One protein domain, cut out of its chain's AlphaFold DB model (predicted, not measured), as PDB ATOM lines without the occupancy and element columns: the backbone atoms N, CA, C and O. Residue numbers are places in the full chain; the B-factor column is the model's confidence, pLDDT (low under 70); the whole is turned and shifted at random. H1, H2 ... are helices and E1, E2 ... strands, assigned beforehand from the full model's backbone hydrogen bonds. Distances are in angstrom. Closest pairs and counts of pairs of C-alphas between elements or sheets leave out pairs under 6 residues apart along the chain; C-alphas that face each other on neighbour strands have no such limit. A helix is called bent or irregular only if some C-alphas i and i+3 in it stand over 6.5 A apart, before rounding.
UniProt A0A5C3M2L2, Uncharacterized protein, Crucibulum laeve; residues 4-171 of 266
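AT A GLANCE: This is residues 4 to 171 of the 266 residues of an uncharacterized protein of Crucibulum laeve (UniProt A0A5C3M2L2). A strongly twisted sheet of six strands runs through the domain, with the long helix H3 and the shorter H4 crossing each other over one face and the small helix H1 over the other. The sheet curls round H3, whose first residues, 88 to 90, reach H2 at one end of the domain, while H6 packs on H4. The printed part has 168 residues, with six named helices and six named strands in the order E1 E2 E3 H1 E4 H2 H3 E5 H4 H5 E6 H6, and its class is mixed, helices and strands. The mixed sheet runs E1 E2 E4 E3 E5 E6, antiparallel from E1 to E4 and parallel from E4 to E6. The whole is compact, with a radius of gyration of the C-alphas of 15.2 A and spans of 48 by 36 by 31 A.

HOW THE PARTS SIT: The sheet's edge strand E1, residues 4 to 8, forms a hairpin with E2, residues 14 to 19; N 7 and O 15 are 2.8 A apart, within hydrogen-bond range. E2 is antiparallel to E4, residues 59 to 64, with N 18 and O 63 at 2.9 A. E4 is parallel to E3, residues 30 to 35, with N 32 and O 60 at 2.8 A. E3 is parallel to E5, residues 123 to 128, with N 126 and O 33 at 2.8 A. E5 is parallel to the other edge strand, E6, residues 162 to 164, with N 164 and O 127 at 2.8 A. H1, residues 49 to 57, is on the sheet at a height of 7.2 A, over E4 and only just not over E2, where 2 of its C-alphas fall; the closest C-alphas of H1 and E4, Ala 54 and Arg 60, are 5.7 A apart. On the opposite face H4, residues 131 to 140, lies over E5 at a height of 9.2 A and only just stands up from the sheet, rising 41 degrees. These make three layers, helices on both faces of a sheet, with H3, residues 88 to 108, on the same face as H4. H3 is the hub: its residues 91 to 99 touch H4 about perpendicular, at 85 degrees, with the C-alphas of Gly 95 and Leu 138 closest at 3.9 A. Its residues 88 to 90 touch H2, residues 77 to 84, at a steep tilt of 66 degrees, opposite ways; the closest C-alphas, Asp 82 and Phe 90, are 5.6 A apart. H5, residues 151 to 157, only grazes the sheet and only just touches H3, with 3 pairs of C-alphas within 8 A, the closest being Ile 106 and Tyr 157 at 7.4 A. H6, residues 168 to 171, touches H4, with the C-alphas of Ala 133 and Ser 170 closest at 4.6 A. E3, H1, E4 and E5, H4 H5, E6 are strand-helix-strand units, parallel neighbour strands joined through helices; E4, H2 H3, E5 is a split one, with E3 between its strands, and the three crossovers are right-handed. Every O i to N i+4 pair is within hydrogen-bond range in H2, H3 and H5; H4 has 4 of 6, H1 has 2 of 5 beside 4 of 6 O i to N i+3 pairs, and H6 is too short for such a pair.

IN THESE COORDINATES: E1 begins at C-alpha 4, (120.859, 136.297, 91.440), and spans 13.3 A. E2 spans 15.6 A, E3 15.9 A, and E4 and E5 15.8 A each. H3 runs 30.5 A from C-alpha 88 at (91.721, 131.436, 78.549) to C-alpha 108 at (120.002, 123.123, 86.514). H4 spans 14.6 A and is neither bent nor irregular, but only just: C-alphas 135 and 138 are 6.0 A apart. H1 spans 13.0 A and is irregular, with C-alphas 52 and 55 7.3 A apart. H6 ends at C-alpha 171, (90.150, 131.522, 93.045).

THE WHOLE: The two C-alphas farthest apart, Asn 25 and Asn 85, are 49.1 A apart, and the printed part has no cut. The links E3 to H1, E4 to H2 and H3 to E5 are long. The mean pLDDT of the printed part is 90.3, and residues 42 to 48 are under 70.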
ATOM      1  N   SER A   4     121.915 135.891  92.363       92.25
ATOM      2  CA  SER A   4     120.859 136.297  91.440       92.25
ATOM      3  C   SER A   4     121.198 135.839  90.034       92.25
ATOM      4  O   SER A   4     122.357 135.934  89.628       92.25
ATOM      5  N   SER A   5     120.199 135.381  89.293       94.38
ATOM      6  CA  SER A   5     120.348 134.936  87.911       94.38
ATOM      7  C   SER A   5     119.025 135.102  87.163       94.38
ATOM      8  O   SER A   5     118.033 135.568  87.724       94.38
ATOM      9  N   THR A   6     119.018 134.712  85.895       96.25
ATOM     10  CA  THR A   6     117.840 134.733  85.034       96.25
ATOM     11  C   THR A   6     117.667 133.363  84.392       96.25
ATOM     12  O   THR A   6     118.563 132.876  83.701       96.25
ATOM     13  N   ALA A   7     116.514 132.741  84.625       96.81
ATOM     14  CA  ALA A   7     116.125 131.487  83.999       96.81
ATOM     15  C   ALA A   7     115.688 131.772  82.562       96.81
ATOM     16  O   ALA A   7     114.771 132.564  82.350       96.81
ATOM     17  N   LYS A   8     116.342 131.137  81.587       97.25
ATOM     18  CA  LYS A   8     115.973 131.220  80.170       97.25
ATOM     19  C   LYS A   8     115.085 130.037  79.829       97.25
ATOM     20  O   LYS A   8     115.530 128.897  79.943       97.25
ATOM     21  N   LEU A   9     113.844 130.311  79.453       95.94
ATOM     22  CA  LEU A   9     112.819 129.295  79.258       95.94
ATOM     23  C   LEU A   9     112.688 128.916  77.769       95.94
ATOM     24  O   LEU A   9     113.000 129.734  76.898       95.94
ATOM     25  N   PRO A  10     112.221 127.693  77.446       93.94
ATOM     26  CA  PRO A  10     112.115 127.210  76.064       93.94
ATOM     27  C   PRO A  10     111.222 128.050  75.142       93.94
ATOM     28  O   PRO A  10     111.428 128.067  73.931       93.94
ATOM     29  N   ASP A  11     110.246 128.764  75.699       91.62
ATOM     30  CA  ASP A  11     109.341 129.656  74.967       91.62
ATOM     31  C   ASP A  11     109.928 131.058  74.708       91.62
ATOM     32  O   ASP A  11     109.243 131.938  74.183       91.62
ATOM     33  N   GLY A  12     111.199 131.272  75.063       95.19
ATOM     34  CA  GLY A  12     111.910 132.535  74.890       95.19
ATOM     35  C   GLY A  12     111.649 133.559  75.996       95.19
ATOM     36  O   GLY A  12     112.203 134.658  75.928       95.19
ATOM     37  N   ASN A  13     110.841 133.235  77.012       97.38
ATOM     38  CA  ASN A  13     110.735 134.074  78.200       97.38
ATOM     39  C   ASN A  13     111.972 133.910  79.094       97.38
ATOM     40  O   ASN A  13     112.599 132.857  79.179       97.38
ATOM     41  N   GLU A  14     112.292 134.977  79.808       98.06
ATOM     42  CA  GLU A  14     113.364 135.050  80.783       98.06
ATOM     43  C   GLU A  14     112.772 135.487  82.127       98.06
ATOM     44  O   GLU A  14     112.057 136.486  82.197       98.06
ATOM     45  N   LEU A  15     113.038 134.745  83.204       97.50
ATOM     46  CA  LEU A  15     112.568 135.094  84.549       97.50
ATOM     47  C   LEU A  15     113.749 135.309  85.488       97.50
ATOM     48  O   LEU A  15     114.528 134.392  85.745       97.50
ATOM     49  N   TYR A  16     113.874 136.523  86.017       96.12
ATOM     50  CA  TYR A  16     114.859 136.848  87.036       96.12
ATOM     51  C   TYR A  16     114.494 136.196  88.366       96.12
ATOM     52  O   TYR A  16     113.329 136.176  88.773       96.12
ATOM     53  N   PHE A  17     115.505 135.715  89.082       94.38
ATOM     54  CA  PHE A  17     115.336 135.171  90.417       94.38
ATOM     55  C   PHE A  17     116.546 135.436  91.313       94.38
ATOM     56  O   PHE A  17     117.671 135.653  90.856       94.38
ATOM     57  N   THR A  18     116.306 135.362  92.620       93.38
ATOM     58  CA  THR A  18     117.360 135.229  93.634       93.38
ATOM     59  C   THR A  18     117.272 133.865  94.297       93.38
ATOM     60  O   THR A  18     116.177 133.345  94.491       93.38
ATOM     61  N   ASP A  19     118.412 133.293  94.659       93.62
ATOM     62  CA  ASP A  19     118.526 131.910  95.116       93.62
ATOM     63  C   ASP A  19     119.429 131.817  96.349       93.62
ATOM     64  O   ASP A  19     120.554 132.317  96.331       93.62
ATOM     65  N   SER A  20     118.962 131.175  97.424       93.44
ATOM     66  CA  SER A  20     119.793 130.892  98.606       93.44
ATOM     67  C   SER A  20     120.890 129.859  98.329       93.44
ATOM     68  O   SER A  20     121.861 129.782  99.084       93.44
ATOM     69  N   GLY A  21     120.721 129.071  97.265       92.81
ATOM     70  CA  GLY A  21     121.529 127.914  96.913       92.81
ATOM     71  C   GLY A  21     121.069 126.627  97.614       92.81
ATOM     72  O   GLY A  21     120.254 126.681  98.542       92.81
ATOM     73  N   PRO A  22     121.580 125.461  97.173       94.50
ATOM     74  CA  PRO A  22     121.376 124.178  97.844       94.50
ATOM     75  C   PRO A  22     121.787 124.213  99.318       94.50
ATOM     76  O   PRO A  22     122.762 124.878  99.682       94.50
ATOM     77  N   VAL A  23     121.088 123.451 100.160       95.56
ATOM     78  CA  VAL A  23     121.430 123.339 101.584       95.56
ATOM     79  C   VAL A  23     122.682 122.462 101.741       95.56
ATOM     80  O   VAL A  23     122.668 121.304 101.316       95.56
ATOM     81  N   PRO A  24     123.779 122.966 102.341       92.62
ATOM     82  CA  PRO A  24     125.005 122.187 102.498       92.62
ATOM     83  C   PRO A  24     124.777 120.906 103.305       92.62
ATOM     84  O   PRO A  24     124.150 120.940 104.360       92.62
ATOM     85  N   ASN A  25     125.347 119.792 102.839       93.06
ATOM     86  CA  ASN A  25     125.254 118.467 103.470       93.06
ATOM     87  C   ASN A  25     123.829 117.897 103.591       93.06
ATOM     88  O   ASN A  25     123.624 116.945 104.340       93.06
ATOM     89  N   SER A  26     122.865 118.445 102.851       95.62
ATOM     90  CA  SER A  26     121.511 117.912 102.756       95.62
ATOM     91  C   SER A  26     121.265 117.322 101.371       95.62
ATOM     92  O   SER A  26     121.677 117.884 100.355       95.62
ATOM     93  N   ASN A  27     120.584 116.182 101.334       94.38
ATOM     94  CA  ASN A  27     120.149 115.505 100.117       94.38
ATOM     95  C   ASN A  27     118.618 115.407 100.011       94.38
ATOM     96  O   ASN A  27     118.125 114.757  99.093       94.38
ATOM     97  N   ASP A  28     117.886 116.040 100.928       96.38
ATOM     98  CA  ASP A  28     116.427 115.994 101.034       96.38
ATOM     99  C   ASP A  28     115.805 117.362 101.368       96.38
ATOM    100  O   ASP A  28     114.631 117.448 101.733       96.38
ATOM    101  N   TYR A  29     116.571 118.448 101.241       97.19
ATOM    102  CA  TYR A  29     116.057 119.795 101.457       97.19
ATOM    103  C   TYR A  29     114.885 120.107 100.521       97.19
ATOM    104  O   TYR A  29     114.855 119.699  99.357       97.19
ATOM    105  N   THR A  30     113.930 120.891 101.012       97.31
ATOM    106  CA  THR A  30     112.806 121.358 100.196       97.31
ATOM    107  C   THR A  30     113.153 122.691  99.540       97.31
ATOM    108  O   THR A  30     113.651 123.615 100.185       97.31
ATOM    109  N   THR A  31     112.870 122.810  98.246       97.38
ATOM    110  CA  THR A  31     113.030 124.054  97.490       97.38
ATOM    111  C   THR A  31     111.712 124.822  97.465       97.38
ATOM    112  O   THR A  31     110.726 124.354  96.909       97.38
ATOM    113  N   LEU A  32     111.680 126.017  98.045       95.75
ATOM    114  CA  LEU A  32     110.539 126.926  97.989       95.75
ATOM    115  C   LEU A  32     110.691 127.843  96.773       95.75
ATOM    116  O   LEU A  32     111.598 128.678  96.742       95.75
ATOM    117  N   LEU A  33     109.811 127.690  95.781       95.56
ATOM    118  CA  LEU A  33     109.777 128.525  94.578       95.56
ATOM    119  C   LEU A  33     108.713 129.612  94.748       95.56
ATOM    120  O   LEU A  33     107.521 129.344  94.620       95.56
ATOM    121  N   ILE A  34     109.141 130.824  95.088       94.81
ATOM    122  CA  ILE A  34     108.287 131.873  95.645       94.81
ATOM    123  C   ILE A  34     107.948 132.926  94.585       94.81
ATOM    124  O   ILE A  34     108.834 133.560  94.007       94.81
ATOM    125  N   PHE A  35     106.648 133.157  94.397       94.31
ATOM    126  CA  PHE A  35     106.066 134.182  93.537       94.31
ATOM    127  C   PHE A  35     105.454 135.295  94.393       94.31
ATOM    128  O   PHE A  35     104.566 135.057  95.215       94.31
ATOM    129  N   HIS A  36     105.924 136.523  94.191       93.38
ATOM    130  CA  HIS A  36     105.473 137.697  94.940       93.38
ATOM    131  C   HIS A  36     104.080 138.194  94.507       93.38
ATOM    132  O   HIS A  36     103.628 137.933  93.388       93.38
ATOM    133  N   GLY A  37     103.441 138.981  95.377       90.62
ATOM    134  CA  GLY A  37     102.165 139.653  95.118       90.62
ATOM    135  C   GLY A  37     102.257 140.845  94.162       90.62
ATOM    136  O   GLY A  37     103.316 141.137  93.603       90.62
ATOM    137  N   SER A  38     101.130 141.532  93.965       90.19
ATOM    138  CA  SER A  38     101.039 142.758  93.158       90.19
ATOM    139  C   SER A  38     101.861 143.889  93.768       90.19
ATOM    140  O   SER A  38     101.932 143.980  94.989       90.19
ATOM    141  N   SER A  39     102.409 144.793  92.949       90.25
ATOM    142  CA  SER A  39     103.269 145.922  93.367       90.25
ATOM    143  C   SER A  39     104.654 145.514  93.850       90.25
ATOM    144  O   SER A  39     105.640 146.101  93.420       90.25
ATOM    145  N   PHE A  40     104.754 144.495  94.691       89.56
ATOM    146  CA  PHE A  40     106.027 143.968  95.167       89.56
ATOM    147  C   PHE A  40     106.754 143.204  94.062       89.56
ATOM    148  O   PHE A  40     106.115 142.705  93.147       89.56
ATOM    149  N   HIS A  41     108.070 143.056  94.167       84.81
ATOM    150  CA  HIS A  41     108.828 142.043  93.431       84.81
ATOM    151  C   HIS A  41     109.542 141.099  94.400       84.81
ATOM    152  O   HIS A  41     109.443 141.256  95.618       84.81
ATOM    153  N   GLY A  42     110.278 140.109  93.888       63.66
ATOM    154  CA  GLY A  42     110.987 139.094  94.678       63.66
ATOM    155  C   GLY A  42     111.925 139.676  95.737       63.66
ATOM    156  O   GLY A  42     112.296 138.967  96.669       63.66
ATOM    157  N   CYS A  43     112.226 140.979  95.652       62.44
ATOM    158  CA  CYS A  43     112.996 141.695  96.653       62.44
ATOM    159  C   CYS A  43     112.238 141.955  97.974       62.44
ATOM    160  O   CYS A  43     112.856 142.150  99.018       62.44
ATOM    161  N   PHE A  44     110.901 141.901  97.982       59.50
ATOM    162  CA  PHE A  44     110.097 142.074  99.199       59.50
ATOM    163  C   PHE A  44     110.264 140.910 100.184       59.50
ATOM    164  O   PHE A  44     110.462 141.112 101.380       59.50
ATOM    165  N   CYS A  45     110.324 139.684  99.659       52.62
ATOM    166  CA  CYS A  45     110.777 138.502 100.395       52.62
ATOM    167  C   CYS A  45     112.251 138.622 100.841       52.62
ATOM    168  O   CYS A  45     112.727 137.839 101.670       52.62
ATOM    169  N   THR A  46     112.983 139.610 100.306       47.31
ATOM    170  CA  THR A  46     114.419 139.789 100.482       47.31
ATOM    171  C   THR A  46     114.859 141.203 100.888       47.31
ATOM    172  O   THR A  46     115.807 141.749 100.320       47.31
ATOM    173  N   ARG A  47     114.582 141.574 102.139       53.84
ATOM    174  CA  ARG A  47     115.738 142.002 102.970       53.84
ATOM    175  C   ARG A  47     116.744 140.846 103.197       53.84
ATOM    176  O   ARG A  47     117.316 140.703 104.264       53.84
ATOM    177  N   SER A  48     116.872 139.951 102.214       56.94
ATOM    178  CA  SER A  48     117.412 138.594 102.219       56.94
ATOM    179  C   SER A  48     117.073 137.763 103.457       56.94
ATOM    180  O   SER A  48     117.758 136.783 103.734       56.94
ATOM    181  N   LEU A  49     116.006 138.117 104.185       70.12
ATOM    182  CA  LEU A  49     115.673 137.479 105.453       70.12
ATOM    183  C   LEU A  49     115.308 136.016 105.228       70.12
ATOM    184  O   LEU A  49     115.918 135.153 105.850       70.12
ATOM    185  N   LEU A  50     114.418 135.710 104.278       81.56
ATOM    186  CA  LEU A  50     114.059 134.315 104.004       81.56
ATOM    187  C   LEU A  50     115.276 133.485 103.579       81.56
ATOM    188  O   LEU A  50     115.515 132.435 104.170       81.56
ATOM    189  N   HIS A  51     116.110 134.006 102.669       89.44
ATOM    190  CA  HIS A  51     117.371 133.354 102.282       89.44
ATOM    191  C   HIS A  51     118.284 133.092 103.487       89.44
ATOM    192  O   HIS A  51     118.932 132.051 103.550       89.44
ATOM    193  N   SER A  52     118.333 134.018 104.453       87.62
ATOM    194  CA  SER A  52     119.185 133.899 105.644       87.62
ATOM    195  C   SER A  52     118.709 132.849 106.652       87.62
ATOM    196  O   SER A  52     119.538 132.286 107.365       87.62
ATOM    197  N   PHE A  53     117.409 132.542 106.687       87.50
ATOM    198  CA  PHE A  53     116.841 131.533 107.588       87.50
ATOM    199  C   PHE A  53     116.680 130.158 106.925       87.50
ATOM    200  O   PHE A  53     116.637 129.151 107.629       87.50
ATOM    201  N   ALA A  54     116.627 130.090 105.591       91.44
ATOM    202  CA  ALA A  54     116.242 128.890 104.847       91.44
ATOM    203  C   ALA A  54     117.073 127.644 105.214       91.44
ATOM    204  O   ALA A  54     116.516 126.621 105.616       91.44
ATOM    205  N   ALA A  55     118.406 127.743 105.164       94.00
ATOM    206  CA  ALA A  55     119.283 126.588 105.373       94.00
ATOM    207  C   ALA A  55     119.166 125.981 106.784       94.00
ATOM    208  O   ALA A  55     119.246 124.763 106.931       94.00
ATOM    209  N   ALA A  56     118.921 126.802 107.813       94.44
ATOM    210  CA  ALA A  56     118.736 126.331 109.191       94.44
ATOM    211  C   ALA A  56     117.471 125.469 109.364       94.44
ATOM    212  O   ALA A  56     117.369 124.704 110.321       94.44
ATOM    213  N   HIS A  57     116.531 125.573 108.425       94.38
ATOM    214  CA  HIS A  57     115.278 124.826 108.392       94.38
ATOM    215  C   HIS A  57     115.237 123.780 107.267       94.38
ATOM    216  O   HIS A  57     114.164 123.296 106.925       94.38
ATOM    217  N   ASN A  58     116.395 123.418 106.695       96.25
ATOM    218  CA  ASN A  58     116.503 122.498 105.556       96.25
ATOM    219  C   ASN A  58     115.700 122.962 104.322       96.25
ATOM    220  O   ASN A  58     115.144 122.151 103.578       96.25
ATOM    221  N   PHE A  59     115.649 124.280 104.101       95.44
ATOM    222  CA  PHE A  59     115.044 124.890 102.923       95.44
ATOM    223  C   PHE A  59     116.083 125.543 102.018       95.44
ATOM    224  O   PHE A  59     117.041 126.167 102.474       95.44
ATOM    225  N   ARG A  60     115.813 125.478 100.717       95.31
ATOM    226  CA  ARG A  60     116.336 126.410  99.720       95.31
ATOM    227  C   ARG A  60     115.210 127.347  99.312       95.31
ATOM    228  O   ARG A  60     114.118 126.880  99.014       95.31
ATOM    229  N   THR A  61     115.460 128.644  99.250       94.31
ATOM    230  CA  THR A  61     114.473 129.631  98.797       94.31
ATOM    231  C   THR A  61     114.890 130.221  97.462       94.31
ATOM    232  O   THR A  61     116.035 130.638  97.287       94.31
ATOM    233  N   ILE A  62     113.944 130.280  96.529       94.31
ATOM    234  CA  ILE A  62     114.106 130.887  95.212       94.31
ATOM    235  C   ILE A  62     112.995 131.919  95.049       94.31
ATOM    236  O   ILE A  62     111.830 131.553  94.945       94.31
ATOM    237  N   ASN A  63     113.344 133.204  95.024       94.00
ATOM    238  CA  ASN A  63     112.367 134.279  94.844       94.00
ATOM    239  C   ASN A  63     112.384 134.733  93.392       94.00
ATOM    240  O   ASN A  63     113.404 135.242  92.923       94.00
ATOM    241  N   VAL A  64     111.261 134.556  92.706       94.31
ATOM    242  CA  VAL A  64     111.114 134.799  91.271       94.31
ATOM    243  C   VAL A  64     110.438 136.141  91.056       94.31
ATOM    244  O   VAL A  64     109.385 136.399  91.637       94.31
ATOM    245  N   ASN A  65     110.994 136.972  90.180       94.75
ATOM    246  CA  ASN A  65     110.269 138.120  89.652       94.75
ATOM    247  C   ASN A  65     109.341 137.642  88.535       94.75
ATOM    248  O   ASN A  65     109.790 137.054  87.548       94.75
ATOM    249  N   ARG A  66     108.038 137.888  88.683       94.81
ATOM    250  CA  ARG A  66     107.045 137.545  87.655       94.81
ATOM    251  C   ARG A  66     107.300 138.339  86.366       94.81
ATOM    252  O   ARG A  66     108.054 139.313  86.365       94.81
ATOM    253  N   LYS A  67     106.665 137.944  85.256       95.38
ATOM    254  CA  LYS A  67     106.687 138.748  84.020       95.38
ATOM    255  C   LYS A  67     106.266 140.195  84.306       95.38
ATOM    256  O   LYS A  67     105.472 140.435  85.210       95.38
ATOM    257  N   ASP A  68     106.802 141.130  83.524       94.88
ATOM    258  CA  ASP A  68     106.722 142.595  83.701       94.88
ATOM    259  C   ASP A  68     107.510 143.194  84.885       94.88
ATOM    260  O   ASP A  68     107.775 144.396  84.851       94.88
ATOM    261  N   TYR A  69     107.953 142.404  85.869       94.62
ATOM    262  CA  TYR A  69     108.769 142.892  86.991       94.62
ATOM    263  C   TYR A  69     110.278 142.910  86.662       94.62
ATOM    264  O   TYR A  69     110.711 142.261  85.703       94.62
ATOM    265  N   PRO A  70     111.108 143.650  87.432       93.69
ATOM    266  CA  PRO A  70     112.511 143.896  87.093       93.69
ATOM    267  C   PRO A  70     113.318 142.636  86.761       93.69
ATOM    268  O   PRO A  70     113.284 141.649  87.489       93.69
ATOM    269  N   GLY A  71     114.081 142.680  85.668       94.62
ATOM    270  CA  GLY A  71     114.939 141.574  85.227       94.62
ATOM    271  C   GLY A  71     114.215 140.420  84.519       94.62
ATOM    272  O   GLY A  71     114.888 139.603  83.897       94.62
ATOM    273  N   SER A  72     112.883 140.366  84.573       97.19
ATOM    274  CA  SER A  72     112.074 139.375  83.864       97.19
ATOM    275  C   SER A  72     111.507 139.935  82.559       97.19
ATOM    276  O   SER A  72     111.361 141.148  82.373       97.19
ATOM    277  N   THR A  73     111.149 139.041  81.641       97.50
ATOM    278  CA  THR A  73     110.490 139.377  80.380       97.50
ATOM    279  C   THR A  73     109.184 140.116  80.638       97.50
ATOM    280  O   THR A  73     108.363 139.727  81.470       97.50
ATOM    281  N   LYS A  74     108.978 141.195  79.887       96.25
ATOM    282  CA  LYS A  74     107.733 141.959  79.902       96.25
ATOM    283  C   LYS A  74     106.619 141.215  79.178       96.25
ATOM    284  O   LYS A  74     106.882 140.488  78.222       96.25
ATOM    285  N   TYR A  75     105.373 141.439  79.581       95.50
ATOM    286  CA  TYR A  75     104.249 141.001  78.758       95.50
ATOM    287  C   TYR A  75     104.228 141.790  77.443       95.50
ATOM    288  O   TYR A  75     104.464 143.008  77.411       95.50
ATOM    289  N   ALA A  76     103.932 141.089  76.351       95.25
ATOM    290  CA  ALA A  76     103.567 141.713  75.092       95.25
ATOM    291  C   ALA A  76     102.165 142.327  75.202       95.25
ATOM    292  O   ALA A  76     101.307 141.836  75.937       95.25
ATOM    293  N   ASP A  77     101.890 143.372  74.422       94.56
ATOM    294  CA  ASP A  77     100.597 144.061  74.494       94.56
ATOM    295  C   ASP A  77      99.423 143.143  74.114       94.56
ATOM    296  O   ASP A  77      98.345 143.253  74.691       94.56
ATOM    297  N   ALA A  78      99.648 142.175  73.218       95.19
ATOM    298  CA  ALA A  78      98.659 141.151  72.881       95.19
ATOM    299  C   ALA A  78      98.333 140.227  74.069       95.19
ATOM    300  O   ALA A  78      97.171 139.882  74.262       95.19
ATOM    301  N   GLU A  79      99.330 139.868  74.890       94.06
ATOM    302  CA  GLU A  79      99.109 139.078  76.109       94.06
ATOM    303  C   GLU A  79      98.303 139.878  77.138       94.06
ATOM    304  O   GLU A  79      97.375 139.352  77.746       94.06
ATOM    305  N   LEU A  80      98.612 141.168  77.299       92.44
ATOM    306  CA  LEU A  80      97.844 142.052  78.178       92.44
ATOM    307  C   LEU A  80      96.409 142.240  77.677       92.44
ATOM    308  O   LEU A  80      95.491 142.375  78.482       92.44
ATOM    309  N   GLU A  81      96.190 142.231  76.365       92.12
ATOM    310  CA  GLU A  81      94.850 142.265  75.785       92.12
ATOM    311  C   GLU A  81      94.099 140.943  75.996       92.12
ATOM    312  O   GLU A  81      92.896 140.947  76.251       92.12
ATOM    313  N   ASP A  82      94.775 139.793  75.915       92.75
ATOM    314  CA  ASP A  82      94.208 138.500  76.326       92.75
ATOM    315  C   ASP A  82      93.743 138.539  77.785       92.75
ATOM    316  O   ASP A  82      92.586 138.221  78.066       92.75
ATOM    317  N   LEU A  83      94.602 139.025  78.681       88.75
ATOM    318  CA  LEU A  83      94.307 139.186  80.101       88.75
ATOM    319  C   LEU A  83      93.106 140.106  80.351       88.75
ATOM    320  O   LEU A  83      92.179 139.730  81.064       88.75
ATOM    321  N   LYS A  84      93.095 141.302  79.746       86.56
ATOM    322  CA  LYS A  84      92.002 142.275  79.910       86.56
ATOM    323  C   LYS A  84      90.650 141.701  79.502       86.56
ATOM    324  O   LYS A  84      89.659 142.003  80.152       86.56
ATOM    325  N   ASN A  85      90.611 140.894  78.448       87.25
ATOM    326  CA  ASN A  85      89.373 140.295  77.950       87.25
ATOM    327  C   ASN A  85      89.059 138.938  78.597       87.25
ATOM    328  O   ASN A  85      88.168 138.237  78.126       87.25
ATOM    329  N   GLY A  86      89.803 138.539  79.634       83.94
ATOM    330  CA  GLY A  86      89.587 137.281  80.338       83.94
ATOM    331  C   GLY A  86      89.769 136.041  79.461       83.94
ATOM    332  O   GLY A  86      89.100 135.033  79.668       83.94
ATOM    333  N   ARG A  87      90.626 136.108  78.436       88.25
ATOM    334  CA  ARG A  87      90.794 135.009  77.479       88.25
ATOM    335  C   ARG A  87      91.616 133.883  78.101       88.25
ATOM    336  O   ARG A  87      92.733 134.117  78.560       88.25
ATOM    337  N   LEU A  88      91.097 132.654  78.012       86.88
ATOM    338  CA  LEU A  88      91.721 131.436  78.549       86.88
ATOM    339  C   LEU A  88      93.207 131.310  78.174       86.88
ATOM    340  O   LEU A  88      94.028 131.014  79.034       86.88
ATOM    341  N   ILE A  89      93.564 131.646  76.929       91.44
ATOM    342  CA  ILE A  89      94.941 131.585  76.412       91.44
ATOM    343  C   ILE A  89      95.969 132.335  77.278       91.44
ATOM    344  O   ILE A  89      97.142 131.966  77.296       91.44
ATOM    345  N   PHE A  90      95.561 133.375  78.017       91.19
ATOM    346  CA  PHE A  90      96.456 134.055  78.952       91.19
ATOM    347  C   PHE A  90      96.873 133.131  80.103       91.19
ATOM    348  O   PHE A  90      98.063 133.017  80.399       91.19
ATOM    349  N   LEU A  91      95.912 132.434  80.719       88.12
ATOM    350  CA  LEU A  91      96.202 131.450  81.762       88.12
ATOM    351  C   LEU A  91      96.986 130.261  81.216       88.12
ATOM    352  O   LEU A  91      97.880 129.771  81.895       88.12
ATOM    353  N   GLU A  92      96.701 129.835  79.985       90.62
ATOM    354  CA  GLU A  92      97.417 128.732  79.340       90.62
ATOM    355  C   GLU A  92      98.914 129.023  79.185       90.62
ATOM    356  O   GLU A  92      99.767 128.200  79.534       90.62
ATOM    357  N   ARG A  93      99.242 130.238  78.728       93.12
ATOM    358  CA  ARG A  93     100.626 130.727  78.661       93.12
ATOM    359  C   ARG A  93     101.252 130.842  80.046       93.12
ATOM    360  O   ARG A  93     102.417 130.498  80.208       93.12
ATOM    361  N   LEU A  94     100.494 131.290  81.047       92.25
ATOM    362  CA  LEU A  94     100.999 131.435  82.411       92.25
ATOM    363  C   LEU A  94     101.308 130.076  83.059       92.25
ATOM    364  O   LEU A  94     102.364 129.921  83.665       92.25
ATOM    365  N   GLY A  95     100.442 129.076  82.878       92.44
ATOM    366  CA  GLY A  95     100.684 127.709  83.341       92.44
ATOM    367  C   GLY A  95     101.897 127.070  82.663       92.44
ATOM    368  O   GLY A  95     102.745 126.485  83.336       92.44
ATOM    369  N   THR A  96     102.032 127.277  81.350       93.00
ATOM    370  CA  THR A  96     103.203 126.847  80.565       93.00
ATOM    371  C   THR A  96     104.499 127.478  81.084       93.00
ATOM    372  O   THR A  96     105.483 126.776  81.316       93.00
ATOM    373  N   LEU A  97     104.486 128.789  81.340       95.00
ATOM    374  CA  LEU A  97     105.622 129.535  81.885       95.00
ATOM    375  C   LEU A  97     106.087 128.959  83.233       95.00
ATOM    376  O   LEU A  97     107.284 128.767  83.449       95.00
ATOM    377  N   VAL A  98     105.149 128.668  84.142       94.62
ATOM    378  CA  VAL A  98     105.466 128.089  85.457       94.62
ATOM    379  C   VAL A  98     105.996 126.658  85.317       94.62
ATOM    380  O   VAL A  98     106.959 126.311  86.000       94.62
ATOM    381  N   ALA A  99     105.436 125.846  84.413       94.38
ATOM    382  CA  ALA A  99     105.933 124.495  84.140       94.38
ATOM    383  C   ALA A  99     107.392 124.513  83.656       94.38
ATOM    384  O   ALA A  99     108.225 123.779  84.189       94.38
ATOM    385  N   TYR A 100     107.719 125.395  82.706       95.31
ATOM    386  CA  TYR A 100     109.089 125.561  82.220       95.31
ATOM    387  C   TYR A 100     110.046 126.064  83.298       95.31
ATOM    388  O   TYR A 100     111.195 125.631  83.343       95.31
ATOM    389  N   LEU A 101     109.594 126.948  84.189       95.75
ATOM    390  CA  LEU A 101     110.428 127.410  85.292       95.75
ATOM    391  C   LEU A 101     110.744 126.286  86.290       95.75
ATOM    392  O   LEU A 101     111.866 126.200  86.785       95.75
ATOM    393  N   ILE A 102     109.770 125.426  86.592       95.31
ATOM    394  CA  ILE A 102     109.992 124.260  87.454       95.31
ATOM    395  C   ILE A 102     110.981 123.298  86.795       95.31
ATOM    396  O   ILE A 102     111.939 122.891  87.449       95.31
ATOM    397  N   ASP A 103     110.796 122.985  85.509       94.69
ATOM    398  CA  ASP A 103     111.731 122.140  84.760       94.69
ATOM    399  C   ASP A 103     113.151 122.726  84.759       94.69
ATOM    400  O   ASP A 103     114.097 122.022  85.103       94.69
ATOM    401  N   TYR A 104     113.303 124.036  84.529       95.31
ATOM    402  CA  TYR A 104     114.598 124.720  84.619       95.31
ATOM    403  C   TYR A 104     115.322 124.429  85.945       95.31
ATOM    404  O   TYR A 104     116.501 124.077  85.946       95.31
ATOM    405  N   PHE A 105     114.627 124.512  87.085       95.31
ATOM    406  CA  PHE A 105     115.239 124.211  88.384       95.31
ATOM    407  C   PHE A 105     115.463 122.719  88.633       95.31
ATOM    408  O   PHE A 105     116.381 122.367  89.372       95.31
ATOM    409  N   ILE A 106     114.679 121.837  88.020       94.25
ATOM    410  CA  ILE A 106     114.934 120.396  88.078       94.25
ATOM    411  C   ILE A 106     116.232 120.054  87.333       94.25
ATOM    412  O   ILE A 106     117.050 119.310  87.874       94.25
ATOM    413  N   GLN A 107     116.444 120.619  86.140       90.94
ATOM    414  CA  GLN A 107     117.626 120.337  85.316       90.94
ATOM    415  C   GLN A 107     118.897 121.009  85.862       90.94
ATOM    416  O   GLN A 107     119.930 120.362  86.015       90.94
ATOM    417  N   GLU A 108     118.823 122.301  86.189       83.94
ATOM    418  CA  GLU A 108     120.002 123.123  86.514       83.94
ATOM    419  C   GLU A 108     120.209 123.313  88.024       83.94
ATOM    420  O   GLU A 108     121.259 123.763  88.486       83.94
ATOM    421  N   GLY A 109     119.188 123.011  88.824       72.56
ATOM    422  CA  GLY A 109     119.088 123.481  90.199       72.56
ATOM    423  C   GLY A 109     119.451 122.463  91.270       72.56
ATOM    424  O   GLY A 109     119.181 122.751  92.422       72.56
ATOM    425  N   ASN A 110     120.040 121.296  90.998       85.94
ATOM    426  CA  ASN A 110     120.389 120.314  92.054       85.94
ATOM    427  C   ASN A 110     119.235 119.993  93.033       85.94
ATOM    428  O   ASN A 110     119.468 119.740  94.217       85.94
ATOM    429  N   VAL A 111     117.988 120.059  92.567       95.12
ATOM    430  CA  VAL A 111     116.801 119.873  93.403       95.12
ATOM    431  C   VAL A 111     116.688 118.391  93.790       95.12
ATOM    432  O   VAL A 111     116.728 117.531  92.908       95.12
ATOM    433  N   PRO A 112     116.530 118.049  95.081       95.88
ATOM    434  CA  PRO A 112     116.240 116.683  95.490       95.88
ATOM    435  C   PRO A 112     114.878 116.229  94.974       95.88
ATOM    436  O   PRO A 112     113.924 117.004  94.963       95.88
ATOM    437  N   LYS A 113     114.749 114.954  94.607       96.31
ATOM    438  CA  LYS A 113     113.426 114.369  94.354       96.31
ATOM    439  C   LYS A 113     112.594 114.363  95.631       96.31
ATOM    440  O   LYS A 113     113.139 114.324  96.734       96.31
ATOM    441  N   VAL A 114     111.279 114.340  95.467       97.25
ATOM    442  CA  VAL A 114     110.365 114.041  96.567       97.25
ATOM    443  C   VAL A 114     110.669 112.631  97.079       97.25
ATOM    444  O   VAL A 114     110.830 111.693  96.293       97.25
ATOM    445  N   ASN A 115     110.797 112.478  98.395       95.25
ATOM    446  CA  ASN A 115     111.040 111.174  99.007       95.25
ATOM    447  C   ASN A 115     109.776 110.286  98.987       95.25
ATOM    448  O   ASN A 115     108.673 110.737  98.685       95.25
ATOM    449  N   GLY A 116     109.930 108.994  99.295       92.69
ATOM    450  CA  GLY A 116     108.855 108.007  99.120       92.69
ATOM    451  C   GLY A 116     107.584 108.268  99.941       92.69
ATOM    452  O   GLY A 116     106.498 107.919  99.489       92.69
ATOM    453  N   ASP A 117     107.702 108.898 101.113       93.81
ATOM    454  CA  ASP A 117     106.563 109.281 101.962       93.81
ATOM    455  C   ASP A 117     106.096 110.731 101.733       93.81
ATOM    456  O   ASP A 117     105.186 111.201 102.415       93.81
ATOM    457  N   ARG A 118     106.706 111.430 100.765       93.56
ATOM    458  CA  ARG A 118     106.462 112.836 100.418       93.56
ATOM    459  C   ARG A 118     106.607 113.811 101.596       93.56
ATOM    460  O   ARG A 118     106.009 114.881 101.573       93.56
ATOM    461  N   SER A 119     107.414 113.490 102.607       93.81
ATOM    462  CA  SER A 119     107.697 114.379 103.744       93.81
ATOM    463  C   SER A 119     108.843 115.369 103.496       93.81
ATOM    464  O   SER A 119     108.918 116.402 104.161       93.81
ATOM    465  N   ALA A 120     109.719 115.103 102.523       95.50
ATOM    466  CA  ALA A 120     110.935 115.879 102.260       95.50
ATOM    467  C   ALA A 120     111.279 115.932 100.760       95.50
ATOM    468  O   ALA A 120     110.667 115.252  99.932       95.50
ATOM    469  N   GLY A 121     112.267 116.758 100.419       96.62
ATOM    470  CA  GLY A 121     112.721 116.975  99.053       96.62
ATOM    471  C   GLY A 121     111.744 117.781  98.200       96.62
ATOM    472  O   GLY A 121     110.740 118.317  98.683       96.62
ATOM    473  N   GLY A 122     112.060 117.861  96.912       97.31
ATOM    474  CA  GLY A 122     111.224 118.475  95.893       97.31
ATOM    475  C   GLY A 122     111.172 120.001  95.915       97.31
ATOM    476  O   GLY A 122     111.915 120.696  96.614       97.31
ATOM    477  N   ILE A 123     110.254 120.507  95.102       97.50
ATOM    478  CA  ILE A 123     109.864 121.896  94.939       97.50
ATOM    479  C   ILE A 123     108.464 122.052  95.522       97.50
ATOM    480  O   ILE A 123     107.556 121.269  95.235       97.50
ATOM    481  N   VAL A 124     108.290 123.105  96.304       96.56
ATOM    482  CA  VAL A 124     106.996 123.597  96.759       96.56
ATOM    483  C   VAL A 124     106.828 124.997  96.181       96.56
ATOM    484  O   VAL A 124     107.479 125.936  96.651       96.56
ATOM    485  N   PRO A 125     106.008 125.166  95.131       95.75
ATOM    486  CA  PRO A 125     105.628 126.483  94.663       95.75
ATOM    487  C   PRO A 125     104.852 127.230  95.751       95.75
ATOM    488  O   PRO A 125     103.913 126.704  96.353       95.75
ATOM    489  N   VAL A 126     105.244 128.474  95.997       95.00
ATOM    490  CA  VAL A 126     104.638 129.358  96.990       95.00
ATOM    491  C   VAL A 126     104.147 130.603  96.275       95.00
ATOM    492  O   VAL A 126     104.935 131.346  95.697       95.00
ATOM    493  N   GLY A 127     102.846 130.848  96.317       93.75
ATOM    494  CA  GLY A 127     102.277 132.114  95.881       93.75
ATOM    495  C   GLY A 127     101.965 132.965  97.099       93.75
ATOM    496  O   GLY A 127     101.285 132.492  98.004       93.75
ATOM    497  N   TRP A 128     102.426 134.211  97.118       93.12
ATOM    498  CA  TRP A 128     101.935 135.205  98.068       93.12
ATOM    499  C   TRP A 128     101.009 136.187  97.358       93.12
ATOM    500  O   TRP A 128     101.370 136.716  96.303       93.12
ATOM    501  N   SER A 129      99.833 136.458  97.935       92.50
ATOM    502  CA  SER A 129      98.858 137.386  97.355       92.50
ATOM    503  C   SER A 129      98.575 137.013  95.886       92.50
ATOM    504  O   SER A 129      98.353 135.841  95.591       92.50
ATOM    505  N   MET A 130      98.633 137.945  94.933       90.69
ATOM    506  CA  MET A 130      98.433 137.664  93.499       90.69
ATOM    507  C   MET A 130      99.483 136.740  92.856       90.69
ATOM    508  O   MET A 130      99.256 136.223  91.761       90.69
ATOM    509  N   GLY A 131     100.597 136.452  93.536       92.56
ATOM    510  CA  GLY A 131     101.507 135.378  93.133       92.56
ATOM    511  C   GLY A 131     100.829 134.001  93.139       92.56
ATOM    512  O   GLY A 131     101.236 133.115  92.388       92.56
ATOM    513  N   THR A 132      99.756 133.833  93.923       93.44
ATOM    514  CA  THR A 132      98.943 132.607  93.946       93.44
ATOM    515  C   THR A 132      98.248 132.355  92.615       93.44
ATOM    516  O   THR A 132      98.415 131.267  92.076       93.44
ATOM    517  N   ALA A 133      97.598 133.357  92.010       90.62
ATOM    518  CA  ALA A 133      96.997 133.227  90.679       90.62
ATOM    519  C   ALA A 133      98.018 132.808  89.605       90.62
ATOM    520  O   ALA A 133      97.715 131.992  88.738       90.62
ATOM    521  N   THR A 134      99.244 133.343  89.669       90.19
ATOM    522  CA  THR A 134     100.320 132.964  88.739       90.19
ATOM    523  C   THR A 134     100.708 131.500  88.881       90.19
ATOM    524  O   THR A 134     100.728 130.773  87.895       90.19
ATOM    525  N   MET A 135     100.987 131.058  90.104       90.06
ATOM    526  CA  MET A 135     101.398 129.683  90.369       90.06
ATOM    527  C   MET A 135     100.265 128.679  90.110       90.06
ATOM    528  O   MET A 135     100.496 127.626  89.518       90.06
ATOM    529  N   MET A 136      99.030 129.023  90.481       90.88
ATOM    530  CA  MET A 136      97.851 128.178  90.281       90.88
ATOM    531  C   MET A 136      97.526 127.926  88.807       90.88
ATOM    532  O   MET A 136      96.920 126.901  88.503       90.88
ATOM    533  N   ALA A 137      97.971 128.787  87.884       89.25
ATOM    534  CA  ALA A 137      97.796 128.562  86.449       89.25
ATOM    535  C   ALA A 137      98.438 127.248  85.962       89.25
ATOM    536  O   ALA A 137      97.971 126.669  84.989       89.25
ATOM    537  N   LEU A 138      99.466 126.734  86.653       87.88
ATOM    538  CA  LEU A 138     100.033 125.409  86.372       87.88
ATOM    539  C   LEU A 138      99.021 124.276  86.611       87.88
ATOM    540  O   LEU A 138      99.036 123.260  85.919       87.88
ATOM    541  N   PHE A 139      98.156 124.441  87.611       84.88
ATOM    542  CA  PHE A 139      97.254 123.404  88.106       84.88
ATOM    543  C   PHE A 139      95.831 123.526  87.553       84.88
ATOM    544  O   PHE A 139      94.995 122.675  87.847       84.88
ATOM    545  N   SER A 140      95.546 124.554  86.749       83.25
ATOM    546  CA  SER A 140      94.207 124.793  86.202       83.25
ATOM    547  C   SER A 140      93.830 123.783  85.116       83.25
ATOM    548  O   SER A 140      92.701 123.305  85.078       83.25
ATOM    549  N   ASN A 141      94.773 123.424  84.242       82.00
ATOM    550  CA  ASN A 141      94.530 122.484  83.156       82.00
ATOM    551  C   ASN A 141      95.777 121.620  82.890       82.00
ATOM    552  O   ASN A 141      96.742 122.079  82.278       82.00
ATOM    553  N   PRO A 142      95.755 120.329  83.267       78.19
ATOM    554  CA  PRO A 142      96.879 119.422  83.051       78.19
ATOM    555  C   PRO A 142      97.283 119.237  81.577       78.19
ATOM    556  O   PRO A 142      98.375 118.735  81.300       78.19
ATOM    557  N   ALA A 143      96.411 119.559  80.611       82.25
ATOM    558  CA  ALA A 143      96.742 119.509  79.182       82.25
ATOM    559  C   ALA A 143      97.722 120.616  78.753       82.25
ATOM    560  O   ALA A 143      98.277 120.532  77.660       82.25
ATOM    561  N   LEU A 144      97.949 121.615  79.610       76.06
ATOM    562  CA  LEU A 144      98.891 122.713  79.385       76.06
ATOM    563  C   LEU A 144     100.335 122.356  79.701       76.06
ATOM    564  O   LEU A 144     101.231 123.123  79.366       76.06
ATOM    565  N   ILE A 145     100.564 121.220  80.357       82.31
ATOM    566  CA  ILE A 145     101.911 120.758  80.664       82.31
ATOM    567  C   ILE A 145     102.626 120.513  79.322       82.31
ATOM    568  O   ILE A 145     102.177 119.645  78.561       82.31
ATOM    569  N   PRO A 146     103.681 121.288  78.995       80.38
ATOM    570  CA  PRO A 146     104.342 121.198  77.697       80.38
ATOM    571  C   PRO A 146     104.872 119.794  77.448       80.38
ATOM    572  O   PRO A 146     105.270 119.111  78.383       80.38
ATOM    573  N   LYS A 147     104.928 119.348  76.190       80.38
ATOM    574  CA  LYS A 147     105.389 117.979  75.884       80.38
ATOM    575  C   LYS A 147     106.824 117.731  76.341       80.38
ATOM    576  O   LYS A 147     107.183 116.595  76.632       80.38
ATOM    577  N   GLU A 148     107.623 118.790  76.379       78.56
ATOM    578  CA  GLU A 148     109.012 118.776  76.816       78.56
ATOM    579  C   GLU A 148     109.134 118.612  78.341       78.56
ATOM    580  O   GLU A 148     110.145 118.104  78.816       78.56
ATOM    581  N   VAL A 149     108.092 118.971  79.101       81.44
ATOM    582  CA  VAL A 149     108.012 118.818  80.559       81.44
ATOM    583  C   VAL A 149     107.058 117.668  80.867       81.44
ATOM    584  O   VAL A 149     105.845 117.816  80.791       81.44
ATOM    585  N   SER A 150     107.558 116.483  81.213       81.75
ATOM    586  CA  SER A 150     106.646 115.357  81.450       81.75
ATOM    587  C   SER A 150     105.884 115.500  82.776       81.75
ATOM    588  O   SER A 150     106.411 115.982  83.780       81.75
ATOM    589  N   ARG A 151     104.630 115.025  82.809       83.25
ATOM    590  CA  ARG A 151     103.851 114.928  84.058       83.25
ATOM    591  C   ARG A 151     104.571 114.087  85.109       83.25
ATOM    592  O   ARG A 151     104.627 114.491  86.262       83.25
ATOM    593  N   ASP A 152     105.177 112.982  84.682       86.69
ATOM    594  CA  ASP A 152     105.953 112.088  85.543       86.69
ATOM    595  C   ASP A 152     107.156 112.800  86.178       86.69
ATOM    596  O   ASP A 152     107.556 112.472  87.294       86.69
ATOM    597  N   LEU A 153     107.755 113.772  85.477       89.06
ATOM    598  CA  LEU A 153     108.821 114.601  86.031       89.06
ATOM    599  C   LEU A 153     108.255 115.532  87.103       89.06
ATOM    600  O   LEU A 153     108.765 115.559  88.220       89.06
ATOM    601  N   LEU A 154     107.170 116.245  86.803       89.88
ATOM    602  CA  LEU A 154     106.530 117.122  87.783       89.88
ATOM    603  C   LEU A 154     106.071 116.346  89.026       89.88
ATOM    604  O   LEU A 154     106.266 116.831  90.131       89.88
ATOM    605  N   GLU A 155     105.551 115.127  88.891       90.44
ATOM    606  CA  GLU A 155     105.121 114.299  90.028       90.44
ATOM    607  C   GLU A 155     106.280 113.891  90.958       90.44
ATOM    608  O   GLU A 155     106.114 113.821  92.181       90.44
ATOM    609  N   GLN A 156     107.471 113.668  90.389       94.38
ATOM    610  CA  GLN A 156     108.685 113.308  91.130       94.38
ATOM    611  C   GLN A 156     109.308 114.476  91.900       94.38
ATOM    612  O   GLN A 156     110.091 114.241  92.825       94.38
ATOM    613  N   TYR A 157     109.017 115.715  91.502       96.31
ATOM    614  CA  TYR A 157     109.695 116.896  92.030       96.31
ATOM    615  C   TYR A 157     108.751 117.891  92.695       96.31
ATOM    616  O   TYR A 157     109.149 118.501  93.674       96.31
ATOM    617  N   VAL A 158     107.514 118.060  92.240       95.06
ATOM    618  CA  VAL A 158     106.544 118.969  92.862       95.06
ATOM    619  C   VAL A 158     105.851 118.248  94.012       95.06
ATOM    620  O   VAL A 158     105.134 117.261  93.820       95.06
ATOM    621  N   ARG A 159     106.093 118.730  95.233       94.69
ATOM    622  CA  ARG A 159     105.624 118.066  96.453       94.69
ATOM    623  C   ARG A 159     104.252 118.556  96.897       94.69
ATOM    624  O   ARG A 159     103.344 117.742  97.041       94.69
ATOM    625  N   ASP A 160     104.137 119.868  97.065       93.81
ATOM    626  CA  ASP A 160     102.987 120.587  97.614       93.81
ATOM    627  C   ASP A 160     102.869 121.959  96.950       93.81
ATOM    628  O   ASP A 160     103.762 122.374  96.212       93.81
ATOM    629  N   ILE A 161     101.811 122.694  97.288       93.94
ATOM    630  CA  ILE A 161     101.671 124.122  97.001       93.94
ATOM    631  C   ILE A 161     101.377 124.888  98.289       93.94
ATOM    632  O   ILE A 161     100.698 124.380  99.180       93.94
ATOM    633  N   ILE A 162     101.855 126.128  98.380       95.12
ATOM    634  CA  ILE A 162     101.505 127.042  99.473       95.12
ATOM    635  C   ILE A 162     100.828 128.275  98.881       95.12
ATOM    636  O   ILE A 162     101.424 129.014  98.095       95.12
ATOM    637  N   LEU A 163      99.580 128.499  99.289       95.25
ATOM    638  CA  LEU A 163      98.825 129.716  99.003       95.25
ATOM    639  C   LEU A 163      98.890 130.607 100.244       95.25
ATOM    640  O   LEU A 163      98.180 130.372 101.219       95.25
ATOM    641  N   TYR A 164      99.785 131.591 100.233       93.00
ATOM    642  CA  TYR A 164      99.983 132.496 101.358       93.00
ATOM    643  C   TYR A 164      99.196 133.787 101.140       93.00
ATOM    644  O   TYR A 164      99.519 134.579 100.253       93.00
ATOM    645  N   ASP A 165      98.160 133.979 101.954       91.81
ATOM    646  CA  ASP A 165      97.262 135.137 101.893       91.81
ATOM    647  C   ASP A 165      96.678 135.394 100.477       91.81
ATOM    648  O   ASP A 165      96.860 136.472  99.901       91.81
ATOM    649  N   PRO A 166      96.057 134.376  99.836       92.25
ATOM    650  CA  PRO A 166      95.489 134.522  98.500       92.25
ATOM    651  C   PRO A 166      94.272 135.462  98.517       92.25
ATOM    652  O   PRO A 166      93.353 135.259  99.315       92.25
ATOM    653  N   PRO A 167      94.171 136.437  97.595       88.56
ATOM    654  CA  PRO A 167      92.928 137.173  97.425       88.56
ATOM    655  C   PRO A 167      91.866 136.266  96.789       88.56
ATOM    656  O   PRO A 167      92.183 135.417  95.955       88.56
ATOM    657  N   HIS A 168      90.589 136.501  97.101       86.00
ATOM    658  CA  HIS A 168      89.449 135.772  96.514       86.00
ATOM    659  C   HIS A 168      89.484 135.720  94.969       86.00
ATOM    660  O   HIS A 168      89.120 134.716  94.362       86.00
ATOM    661  N   LEU A 169      90.015 136.778  94.348       83.94
ATOM    662  CA  LEU A 169      90.261 136.918  92.909       83.94
ATOM    663  C   LEU A 169      91.084 135.752  92.334       83.94
ATOM    664  O   LEU A 169      90.853 135.325  91.209       83.94
ATOM    665  N   SER A 170      92.052 135.238  93.104       87.12
ATOM    666  CA  SER A 170      92.945 134.144  92.689       87.12
ATOM    667  C   SER A 170      92.248 132.783  92.639       87.12
ATOM    668  O   SER A 170      92.816 131.837  92.104       87.12
ATOM    669  N   PHE A 171      91.020 132.694  93.153       86.75
ATOM    670  CA  PHE A 171      90.150 131.522  93.045       86.75
ATOM    671  C   PHE A 171      89.004 131.720  92.046       86.75
ATOM    672  O   PHE A 171      88.162 130.839  91.907       86.75
TER     673      PHE A 171